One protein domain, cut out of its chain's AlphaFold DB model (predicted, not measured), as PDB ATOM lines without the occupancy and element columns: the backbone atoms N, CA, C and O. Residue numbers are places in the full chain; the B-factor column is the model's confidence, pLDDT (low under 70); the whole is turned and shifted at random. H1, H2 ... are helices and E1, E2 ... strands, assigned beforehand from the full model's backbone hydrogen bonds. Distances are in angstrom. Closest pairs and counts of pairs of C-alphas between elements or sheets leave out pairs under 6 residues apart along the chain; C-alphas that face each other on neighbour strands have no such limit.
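AT A GLANCE: This is residues 7 to 85 of the 94 residues of an uncharacterized protein of Spirochaetaceae bacterium 4572_59 (UniProt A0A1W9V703). Two small three-stranded sheets pack on one short helix, H1, in the middle of the domain, and a longer helix, H2, starts at the second sheet and runs away from it. Each sheet is a meander, each strand the antiparallel neighbour of the one before, in the orders E1 - E2 - E3 and E4 - E5 - E6. The printed part has 79 residues, with two named helices and six named strands in the order E1 E2 E3 H1 E4 E5 E6 H2, and its class is mixed, helices and strands. It is compact, with a radius of gyration of the C-alphas of 12.9 A and spans of 41 by 28 by 18 A.

HOW THE PARTS SIT: E1, residues 7 to 11, and E2, residues 17 to 23, form an antiparallel hairpin, with N 9 and O 19 within hydrogen-bond range at 2.9 A. E2 forms another with E3, residues 29 to 33, where N 33 and O 20 are 2.8 A apart. H1, residues 42 to 47, is on this sheet at a height of 8.6 A; its closest C-alphas to E3 are Lys 42 and Leu 32, 5.5 A apart. E4, residues 51 to 53, and E5, residues 57 to 60, are a hairpin, with N 59 and O 52 at 2.8 A. E5 and E6, residues 63 to 66, are another, with N 65 and O 58 at 2.9 A. H1 is also on this second sheet, at a height of 7.6 A, and only just lies over E5, with 3 of its C-alphas falling there. It runs across the strands, at 82 degrees to E5 on the local plane; the closest C-alphas are Tyr 46 and Phe 58, 6.2 A apart. H2, residues 70 to 85, only grazes the second sheet with its residues 70 to 74; the C-alphas of Gly 57 and Ile 70 are 5.8 A apart. H2 is not on the first sheet. H1 and H2 are close but not clearly touching, the C-alphas of Tyr 46 and Ile 70 being 8.0 A apart. Every O i to N i+4 pair is within hydrogen-bond range in H2; in H1 it is 0 of 2, but 3 of 3 O i to N i+3 pairs are.

IN THESE COORDINATES: E1 begins at C-alpha 7, (57.386, 30.499, 110.484), and is 11.9 A long; E2 is 19.7 A and E3 11.1 A. H1, 10.2 A, begins at C-alpha 42, (62.562, 29.868, 122.931). E4 is 6.3 A, E5 10.0 A and E6 9.9 A. H2, 22.5 A, ends at C-alpha 85, (49.878, 53.595, 130.454).

THE WHOLE: The C-alphas farthest apart are those of Asp 25 and Arg 83, at 42.6 A. The printed part has no cut. No link is long; that from E3 to H1 is short, with 8 residues, and the others are tight. Mean pLDDT of the printed part is 82.2; it is under 70 in residues 10 to 17, of which 10 to 11 belong to E1 and 17 to E2.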
ATOM      1  N   GLU A   7      58.678  29.953 110.095       83.38
ATOM      2  CA  GLU A   7      57.386  30.499 110.484       83.38
ATOM      3  C   GLU A   7      57.585  31.919 111.026       83.38
ATOM      4  O   GLU A   7      58.214  32.126 112.070       83.38
ATOM      5  N   ARG A   8      57.033  32.910 110.315       79.19
ATOM      6  CA  ARG A   8      57.026  34.301 110.771       79.19
ATOM      7  C   ARG A   8      56.109  34.453 111.973       79.19
ATOM      8  O   ARG A   8      54.925  34.125 111.900       79.19
ATOM      9  N   VAL A   9      56.622  35.078 113.022       76.06
ATOM     10  CA  VAL A   9      55.858  35.371 114.228       76.06
ATOM     11  C   VAL A   9      55.891  36.858 114.530       76.06
ATOM     12  O   VAL A   9      56.944  37.497 114.478       76.06
ATOM     13  N   SER A  10      54.728  37.408 114.875       64.44
ATOM     14  CA  SER A  10      54.631  38.760 115.420       64.44
ATOM     15  C   SER A  10      55.354  38.793 116.766       64.44
ATOM     16  O   SER A  10      54.885  38.235 117.759       64.44
ATOM     17  N   GLY A  11      56.521  39.423 116.795       55.41
ATOM     18  CA  GLY A  11      57.264  39.688 118.010       55.41
ATOM     19  C   GLY A  11      56.521  40.696 118.881       55.41
ATOM     20  O   GLY A  11      56.161  41.788 118.465       55.41
ATOM     21  N   ILE A  12      56.246  40.256 120.102       59.25
ATOM     22  CA  ILE A  12      56.425  41.000 121.349       59.25
ATOM     23  C   ILE A  12      56.017  42.479 121.342       59.25
ATOM     24  O   ILE A  12      56.750  43.343 120.885       59.25
ATOM     25  N   SER A  13      54.933  42.772 122.073       49.88
ATOM     26  CA  SER A  13      54.568  44.067 122.689       49.88
ATOM     27  C   SER A  13      54.422  45.299 121.785       49.88
ATOM     28  O   SER A  13      53.784  46.265 122.206       49.88
ATOM     29  N   ARG A  14      55.006  45.314 120.594       48.50
ATOM     30  CA  ARG A  14      54.954  46.370 119.599       48.50
ATOM     31  C   ARG A  14      54.945  45.667 118.250       48.50
ATOM     32  O   ARG A  14      55.793  44.825 118.000       48.50
ATOM     33  N   HIS A  15      54.018  46.036 117.375       45.84
ATOM     34  CA  HIS A  15      53.800  45.426 116.055       45.84
ATOM     35  C   HIS A  15      55.028  45.360 115.106       45.84
ATOM     36  O   HIS A  15      54.878  44.926 113.967       45.84
ATOM     37  N   HIS A  16      56.223  45.789 115.529       50.38
ATOM     38  CA  HIS A  16      57.438  45.885 114.718       50.38
ATOM     39  C   HIS A  16      58.572  44.921 115.093       50.38
ATOM     40  O   HIS A  16      59.540  44.845 114.338       50.38
ATOM     41  N   GLU A  17      58.501  44.187 116.207       62.84
ATOM     42  CA  GLU A  17      59.477  43.118 116.449       62.84
ATOM     43  C   GLU A  17      59.049  41.902 115.616       62.84
ATOM     44  O   GLU A  17      57.906  41.463 115.683       62.84
ATOM     45  N   GLN A  18      59.918  41.395 114.745       74.25
ATOM     46  CA  GLN A  18      59.669  40.179 113.967       74.25
ATOM     47  C   GLN A  18      60.576  39.083 114.510       74.25
ATOM     48  O   GLN A  18      61.764  39.323 114.721       74.25
ATOM     49  N   MET A  19      60.010  37.903 114.743       85.50
ATOM     50  CA  MET A  19      60.756  36.702 115.111       85.50
ATOM     51  C   MET A  19      60.442  35.588 114.119       85.50
ATOM     52  O   MET A  19      59.414  35.615 113.434       85.50
ATOM     53  N   TRP A  20      61.316  34.593 114.080       88.31
ATOM     54  CA  TRP A  20      61.217  33.463 113.171       88.31
ATOM     55  C   TRP A  20      61.350  32.159 113.943       88.31
ATOM     56  O   TRP A  20      62.297  31.981 114.707       88.31
ATOM     57  N   ILE A  21      60.411  31.239 113.750       90.62
ATOM     58  CA  ILE A  21      60.475  29.894 114.321       90.62
ATOM     59  C   ILE A  21      60.941  28.926 113.237       90.62
ATOM     60  O   ILE A  21      60.333  28.842 112.172       90.62
ATOM     61  N   LYS A  22      61.968  28.139 113.550       91.94
ATOM     62  CA  LYS A  22      62.265  26.897 112.837       91.94
ATOM     63  C   LYS A  22      61.574  25.747 113.557       91.94
ATOM     64  O   LYS A  22      61.733  25.593 114.773       91.94
ATOM     65  N   ARG A  23      60.816  24.944 112.811       90.81
ATOM     66  CA  ARG A  23      60.207  23.706 113.308       90.81
ATOM     67  C   ARG A  23      60.980  22.492 112.812       90.81
ATOM     68  O   ARG A  23      61.559  22.536 111.733       90.81
ATOM     69  N   ASN A  24      60.961  21.423 113.600       91.69
ATOM     70  CA  ASN A  24      61.456  20.121 113.167       91.69
ATOM     71  C   ASN A  24      60.392  19.369 112.338       91.69
ATOM     72  O   ASN A  24      59.248  19.816 112.223       91.69
ATOM     73  N   ASP A  25      60.739  18.181 111.842       90.62
ATOM     74  CA  ASP A  25      59.856  17.331 111.022       90.62
ATOM     75  C   ASP A  25      58.570  16.876 111.743       90.62
ATOM     76  O   ASP A  25      57.610  16.440 111.113       90.62
ATOM     77  N   GLN A  26      58.525  16.989 113.073       89.69
ATOM     78  CA  GLN A  26      57.347  16.691 113.898       89.69
ATOM     79  C   GLN A  26      56.474  17.931 114.148       89.69
ATOM     80  O   GLN A  26      55.518  17.876 114.926       89.69
ATOM     81  N   GLY A  27      56.819  19.070 113.543       85.81
ATOM     82  CA  GLY A  27      56.145  20.348 113.745       85.81
ATOM     83  C   GLY A  27      56.421  20.990 115.107       85.81
ATOM     84  O   GLY A  27      55.733  21.946 115.465       85.81
ATOM     85  N   LYS A  28      57.401  20.505 115.880       89.81
ATOM     86  CA  LYS A  28      57.805  21.098 117.165       89.81
ATOM     87  C   LYS A  28      58.788  22.235 116.959       89.81
ATOM     88  O   LYS A  28      59.559  22.221 116.002       89.81
ATOM     89  N   ILE A  29      58.779  23.208 117.862       90.75
ATOM     90  CA  ILE A  29      59.692  24.349 117.826       90.75
ATOM     91  C   ILE A  29      61.108  23.831 118.068       90.75
ATOM     92  O   ILE A  29      61.437  23.352 119.152       90.75
ATOM     93  N   GLU A  30      61.974  23.947 117.069       92.19
ATOM     94  CA  GLU A  30      63.373  23.531 117.152       92.19
ATOM     95  C   GLU A  30      64.239  24.690 117.646       92.19
ATOM     96  O   GLU A  30      64.956  24.536 118.635       92.19
ATOM     97  N   GLN A  31      64.103  25.864 117.022       91.75
ATOM     98  CA  GLN A  31      64.909  27.057 117.290       91.75
ATOM     99  C   GLN A  31      64.095  28.330 117.020       91.75
ATOM    100  O   GLN A  31      63.277  28.376 116.099       91.75
ATOM    101  N   LEU A  32      64.336  29.371 117.817       90.44
ATOM    102  CA  LEU A  32      63.795  30.711 117.601       90.44
ATOM    103  C   LEU A  32      64.908  31.640 117.114       90.44
ATOM    104  O   LEU A  32      66.043  31.536 117.581       90.44
ATOM    105  N   TYR A  33      64.576  32.555 116.212       89.00
ATOM    106  CA  TYR A  33      65.485  33.574 115.713       89.00
ATOM    107  C   TYR A  33      64.866  34.965 115.820       89.00
ATOM    108  O   TYR A  33      63.643  35.128 115.734       89.00
ATOM    109  N   ASP A  34      65.718  35.965 115.998       86.06
ATOM    110  CA  ASP A  34      65.326  37.368 115.929       86.06
ATOM    111  C   ASP A  34      65.211  37.868 114.474       86.06
ATOM    112  O   ASP A  34      65.318  37.108 113.507       86.06
ATOM    113  N   ARG A  35      64.985  39.175 114.311       83.19
ATOM    114  CA  ARG A  35      64.871  39.833 113.002       83.19
ATOM    115  C   ARG A  35      66.131  39.686 112.138       83.19
ATOM    116  O   ARG A  35      66.017  39.707 110.915       83.19
ATOM    117  N   GLU A  36      67.301  39.563 112.754       86.00
ATOM    118  CA  GLU A  36      68.604  39.445 112.089       86.00
ATOM    119  C   GLU A  36      69.007  37.978 111.865       86.00
ATOM    120  O   GLU A  36      70.136  37.690 111.464       86.00
ATOM    121  N   LEU A  37      68.071  37.048 112.095       86.56
ATOM    122  CA  LEU A  37      68.272  35.602 112.025       86.56
ATOM    123  C   LEU A  37      69.334  35.093 113.008       86.56
ATOM    124  O   LEU A  37      69.932  34.038 112.781       86.56
ATOM    125  N   GLN A  38      69.554  35.806 114.115       88.44
ATOM    126  CA  GLN A  38      70.390  35.316 115.205       88.44
ATOM    127  C   GLN A  38      69.573  34.389 116.108       88.44
ATOM    128  O   GLN A  38      68.416  34.695 116.417       88.44
ATOM    129  N   PRO A  39      70.132  33.238 116.524       90.31
ATOM    130  CA  PRO A  39      69.431  32.312 117.396       90.31
ATOM    131  C   PRO A  39      69.197  32.950 118.767       90.31
ATOM    132  O   PRO A  39      70.118  33.463 119.400       90.31
ATOM    133  N   ILE A  40      67.959  32.874 119.241       88.62
ATOM    134  CA  ILE A  40      67.534  33.371 120.550       88.62
ATOM    135  C   ILE A  40      66.809  32.275 121.336       88.62
ATOM    136  O   ILE A  40      66.381  31.256 120.788       88.62
ATOM    137  N   ASP A  41      66.675  32.477 122.645       88.50
ATOM    138  CA  ASP A  41      66.014  31.520 123.532       88.50
ATOM    139  C   ASP A  41      64.511  31.404 123.203       88.50
ATOM    140  O   ASP A  41      63.808  32.414 123.093       88.50
ATOM    141  N   LYS A  42      63.995  30.169 123.112       88.88
ATOM    142  CA  LYS A  42      62.562  29.868 122.931       88.88
ATOM    143  C   LYS A  42      61.697  30.523 123.996       88.88
ATOM    144  O   LYS A  42      60.554  30.873 123.705       88.88
ATOM    145  N   LYS A  43      62.235  30.746 125.201       88.44
ATOM    146  CA  LYS A  43      61.557  31.479 126.270       88.44
ATOM    147  C   LYS A  43      61.030  32.812 125.763       88.44
ATOM    148  O   LYS A  43      59.923  33.163 126.128       88.44
ATOM    149  N   MET A  44      61.705  33.504 124.843       86.12
ATOM    150  CA  MET A  44      61.239  34.780 124.280       86.12
ATOM    151  C   MET A  44      59.821  34.728 123.683       86.12
ATOM    152  O   MET A  44      59.154  35.761 123.625       86.12
ATOM    153  N   LEU A  45      59.304  33.545 123.333       85.75
ATOM    154  CA  LEU A  45      57.913  33.346 122.922       85.75
ATOM    155  C   LEU A  45      56.883  33.655 124.019       85.75
ATOM    156  O   LEU A  45      55.765  34.027 123.667       85.75
ATOM    157  N   TYR A  46      57.246  33.629 125.311       84.94
ATOM    158  CA  TYR A  46      56.372  34.053 126.426       84.94
ATOM    159  C   TYR A  46      55.899  35.506 126.274       84.94
ATOM    160  O   TYR A  46      54.961  35.976 126.922       84.94
ATOM    161  N   ARG A  47      56.616  36.273 125.449       79.44
ATOM    162  CA  ARG A  47      56.324  37.670 125.178       79.44
ATOM    163  C   ARG A  47      55.309  37.864 124.045       79.44
ATOM    164  O   ARG A  47      54.813  38.984 123.886       79.44
ATOM    165  N   SER A  48      54.977  36.817 123.292       79.38
ATOM    166  CA  SER A  48      53.925  36.849 122.271       79.38
ATOM    167  C   SER A  48      52.550  37.133 122.892       79.38
ATOM    168  O   SER A  48      52.329  36.897 124.077       79.38
ATOM    169  N   PHE A  49      51.613  37.663 122.104       73.38
ATOM    170  CA  PHE A  49      50.202  37.745 122.510       73.38
ATOM    171  C   PHE A  49      49.500  36.383 122.441       73.38
ATOM    172  O   PHE A  49      48.470  36.194 123.074       73.38
ATOM    173  N   GLU A  50      50.067  35.437 121.693       79.69
ATOM    174  CA  GLU A  50      49.532  34.079 121.542       79.69
ATOM    175  C   GLU A  50      50.019  33.124 122.644       79.69
ATOM    176  O   GLU A  50      49.636  31.957 122.656       79.69
ATOM    177  N   SER A  51      50.903  33.579 123.540       85.06
ATOM    178  CA  SER A  51      51.384  32.746 124.640       85.06
ATOM    179  C   SER A  51      50.413  32.771 125.814       85.06
ATOM    180  O   SER A  51      50.029  33.847 126.279       85.06
ATOM    181  N   GLN A  52      50.114  31.601 126.362       87.38
ATOM    182  CA  GLN A  52      49.375  31.450 127.607       87.38
ATOM    183  C   GLN A  52      50.351  31.089 128.727       87.38
ATOM    184  O   GLN A  52      51.012  30.058 128.666       87.38
ATOM    185  N   THR A  53      50.483  31.959 129.729       86.75
ATOM    186  CA  THR A  53      51.336  31.693 130.898       86.75
ATOM    187  C   THR A  53      50.686  30.663 131.816       86.75
ATOM    188  O   THR A  53      49.491  30.740 132.087       86.75
ATOM    189  N   GLU A  54      51.498  29.743 132.321       88.69
ATOM    190  CA  GLU A  54      51.137  28.693 133.269       88.69
ATOM    191  C   GLU A  54      52.091  28.722 134.476       88.69
ATOM    192  O   GLU A  54      52.970  29.579 134.585       88.69
ATOM    193  N   ASP A  55      51.930  27.784 135.409       85.69
ATOM    194  CA  ASP A  55      52.661  27.789 136.681       85.69
ATOM    195  C   ASP A  55      54.164  27.545 136.536       85.69
ATOM    196  O   ASP A  55      54.954  28.153 137.256       85.69
ATOM    197  N   ARG A  56      54.552  26.667 135.607       91.31
ATOM    198  CA  ARG A  56      55.944  26.241 135.379       91.31
ATOM    199  C   ARG A  56      56.491  26.649 134.013       91.31
ATOM    200  O   ARG A  56      57.556  26.190 133.608       91.31
ATOM    201  N   GLY A  57      55.752  27.456 133.262       93.81
ATOM    202  CA  GLY A  57      56.124  27.794 131.898       93.81
ATOM    203  C   GLY A  57      55.031  28.532 131.153       93.81
ATOM    204  O   GLY A  57      54.231  29.264 131.734       93.81
ATOM    205  N   PHE A  58      55.001  28.352 129.844       91.69
ATOM    206  CA  PHE A  58      53.953  28.908 129.005       91.69
ATOM    207  C   PHE A  58      53.701  28.005 127.804       91.69
ATOM    208  O   PHE A  58      54.607  27.336 127.307       91.69
ATOM    209  N   SER A  59      52.469  28.033 127.318       91.88
ATOM    210  CA  SER A  59      52.071  27.368 126.087       91.88
ATOM    211  C   SER A  59      52.094  28.359 124.928       91.88
ATOM    212  O   SER A  59      51.531  29.451 125.020       91.88
ATOM    213  N   TYR A  60      52.736  27.985 123.824       88.94
ATOM    214  CA  TYR A  60      52.747  28.744 122.575       88.94
ATOM    215  C   TYR A  60      52.270  27.849 121.428       88.94
ATOM    216  O   TYR A  60      52.900  26.837 121.122       88.94
ATOM    217  N   LYS A  61      51.134  28.198 120.806       86.81
ATOM    218  CA  LYS A  61      50.490  27.400 119.739       86.81
ATOM    219  C   LYS A  61      50.379  25.899 120.077       86.81
ATOM    220  O   LYS A  61      50.635  25.040 119.238       86.81
ATOM    221  N   GLY A  62      50.009  25.589 121.323       86.50
ATOM    222  CA  GLY A  62      49.832  24.216 121.813       86.50
ATOM    223  C   GLY A  62      51.119  23.483 122.216       86.50
ATOM    224  O   GLY A  62      51.047  22.321 122.609       86.50
ATOM    225  N   GLU A  63      52.288  24.125 122.140       89.81
ATOM    226  CA  GLU A  63      53.548  23.585 122.654       89.81
ATOM    227  C   GLU A  63      53.896  24.214 124.006       89.81
ATOM    228  O   GLU A  63      54.013  25.436 124.110       89.81
ATOM    229  N   PHE A  64      54.069  23.377 125.031       92.56
ATOM    230  CA  PHE A  64      54.498  23.813 126.357       92.56
ATOM    231  C   PHE A  64      56.015  24.004 126.399       92.56
ATOM    232  O   PHE A  64      56.775  23.110 126.023       92.56
ATOM    233  N   ILE A  65      56.450  25.160 126.896       91.88
ATOM    234  CA  ILE A  65      57.856  25.522 127.075       91.88
ATOM    235  C   ILE A  65      58.088  25.782 128.563       91.88
ATOM    236  O   ILE A  65      57.476  26.675 129.153       91.88
ATOM    237  N   GLU A  66      58.993  25.007 129.165       93.69
ATOM    238  CA  GLU A  66      59.333  25.150 130.579       93.69
ATOM    239  C   GLU A  66      60.072  26.466 130.837       93.69
ATOM    240  O   GLU A  66      61.045  26.829 130.166       93.69
ATOM    241  N   PHE A  67      59.587  27.196 131.835       91.88
ATOM    242  CA  PHE A  67      60.172  28.445 132.274       91.88
ATOM    243  C   PHE A  67      59.793  28.701 133.736       91.88
ATOM    244  O   PHE A  67      58.767  29.305 134.029       91.88
ATOM    245  N   GLU A  68      60.646  28.255 134.660       89.12
ATOM    246  CA  GLU A  68      60.381  28.294 136.108       89.12
ATOM    247  C   GLU A  68      60.063  29.701 136.645       89.12
ATOM    248  O   GLU A  68      59.156  29.877 137.453       89.12
ATOM    249  N   GLU A  69      60.748  30.734 136.152       87.12
ATOM    250  CA  GLU A  69      60.578  32.118 136.620       87.12
ATOM    251  C   GLU A  69      59.438  32.871 135.910       87.12
ATOM    252  O   GLU A  69      59.276  34.085 136.085       87.12
ATOM    253  N   ILE A  70      58.625  32.188 135.096       86.56
ATOM    254  CA  ILE A  70      57.643  32.840 134.219       86.56
ATOM    255  C   ILE A  70      56.668  33.744 134.978       86.56
ATOM    256  O   ILE A  70      56.339  34.831 134.503       86.56
ATOM    257  N   ARG A  71      56.257  33.351 136.189       84.56
ATOM    258  CA  ARG A  71      55.363  34.150 137.040       84.56
ATOM    259  C   ARG A  71      55.993  35.490 137.424       84.56
ATOM    260  O   ARG A  71      55.320  36.522 137.392       84.56
ATOM    261  N   GLU A  72      57.288  35.507 137.739       85.38
ATOM    262  CA  GLU A  72      58.005  36.745 138.049       85.38
ATOM    263  C   GLU A  72      58.122  37.639 136.809       85.38
ATOM    264  O   GLU A  72      57.873  38.848 136.884       85.38
ATOM    265  N   TYR A  73      58.437  37.049 135.655       83.00
ATOM    266  CA  TYR A  73      58.505  37.764 134.382       83.00
ATOM    267  C   TYR A  73      57.148  38.343 133.963       83.00
ATOM    268  O   TYR A  73      57.084  39.502 133.538       83.00
ATOM    269  N   ALA A  74      56.060  37.588 134.125       79.81
ATOM    270  CA  ALA A  74      54.697  38.043 133.867       79.81
ATOM    271  C   ALA A  74      54.319  39.214 134.790       79.81
ATOM    272  O   ALA A  74      53.820  40.238 134.313       79.81
ATOM    273  N   ARG A  75      54.657  39.128 136.086       82.88
ATOM    274  CA  ARG A  75      54.451  40.217 137.055       82.88
ATOM    275  C   ARG A  75      55.209  41.485 136.659       82.88
ATOM    276  O   ARG A  75      54.602  42.551 136.574       82.88
ATOM    277  N   LYS A  76      56.512  41.384 136.362       82.06
ATOM    278  CA  LYS A  76      57.337  42.525 135.910       82.06
ATOM    279  C   LYS A  76      56.781  43.150 134.628       82.06
ATOM    280  O   LYS A  76      56.766  44.374 134.489       82.06
ATOM    281  N   ARG A  77      56.294  42.326 133.693       76.06
ATOM    282  CA  ARG A  77      55.680  42.789 132.441       76.06
ATOM    283  C   ARG A  77      54.388  43.565 132.695       76.06
ATOM    284  O   ARG A  77      54.236  44.646 132.128       76.06
ATOM    285  N   SER A  78      53.508  43.042 133.549       75.50
ATOM    286  CA  SER A  78      52.259  43.703 133.945       75.50
ATOM    287  C   SER A  78      52.535  45.062 134.597       75.50
ATOM    288  O   SER A  78      52.040  46.087 134.134       75.50
ATOM    289  N   GLN A  79      53.460  45.105 135.562       78.25
ATOM    290  CA  GLN A  79      53.892  46.349 136.211       78.25
ATOM    291  C   GLN A  79      54.478  47.358 135.213       78.25
ATOM    292  O   GLN A  79      54.199  48.554 135.289       78.25
ATOM    293  N   GLY A  80      55.281  46.896 134.252       77.75
ATOM    294  CA  GLY A  80      55.819  47.750 133.195       77.75
ATOM    295  C   GLY A  80      54.734  48.326 132.279       77.75
ATOM    296  O   GLY A  80      54.843  49.477 131.865       77.75
ATOM    297  N   TYR A  81      53.694  47.550 131.963       72.81
ATOM    298  CA  TYR A  81      52.542  48.021 131.188       72.81
ATOM    299  C   TYR A  81      51.738  49.064 131.970       72.81
ATOM    300  O   TYR A  81      51.455  50.137 131.439       72.81
ATOM    301  N   GLN A  82      51.469  48.793 133.250       72.19
ATOM    302  CA  GLN A  82      50.776  49.713 134.149       72.19
ATOM    303  C   GLN A  82      51.510  51.057 134.249       72.19
ATOM    304  O   GLN A  82      50.918  52.095 133.973       72.19
ATOM    305  N   ARG A  83      52.823  51.042 134.522       75.12
ATOM    306  CA  ARG A  83      53.643  52.266 134.605       75.12
ATOM    307  C   ARG A  83      53.616  53.096 133.322       75.12
ATOM    308  O   ARG A  83      53.598  54.318 133.396       75.12
ATOM    309  N   ARG A  84      53.636  52.447 132.151       73.06
ATOM    310  CA  ARG A  84      53.650  53.137 130.847       73.06
ATOM    311  C   ARG A  84      52.315  53.775 130.485       73.06
ATOM    312  O   ARG A  84      52.321  54.815 129.841       73.06
ATOM    313  N   ASN A  85      51.207  53.151 130.871       70.00
ATOM    314  CA  ASN A  85      49.878  53.595 130.454       70.00
ATOM    315  C   ASN A  85      49.165  54.450 131.503       70.00
ATOM    316  O   ASN A  85      48.338  55.276 131.137       70.00
TER     317      ASN A  85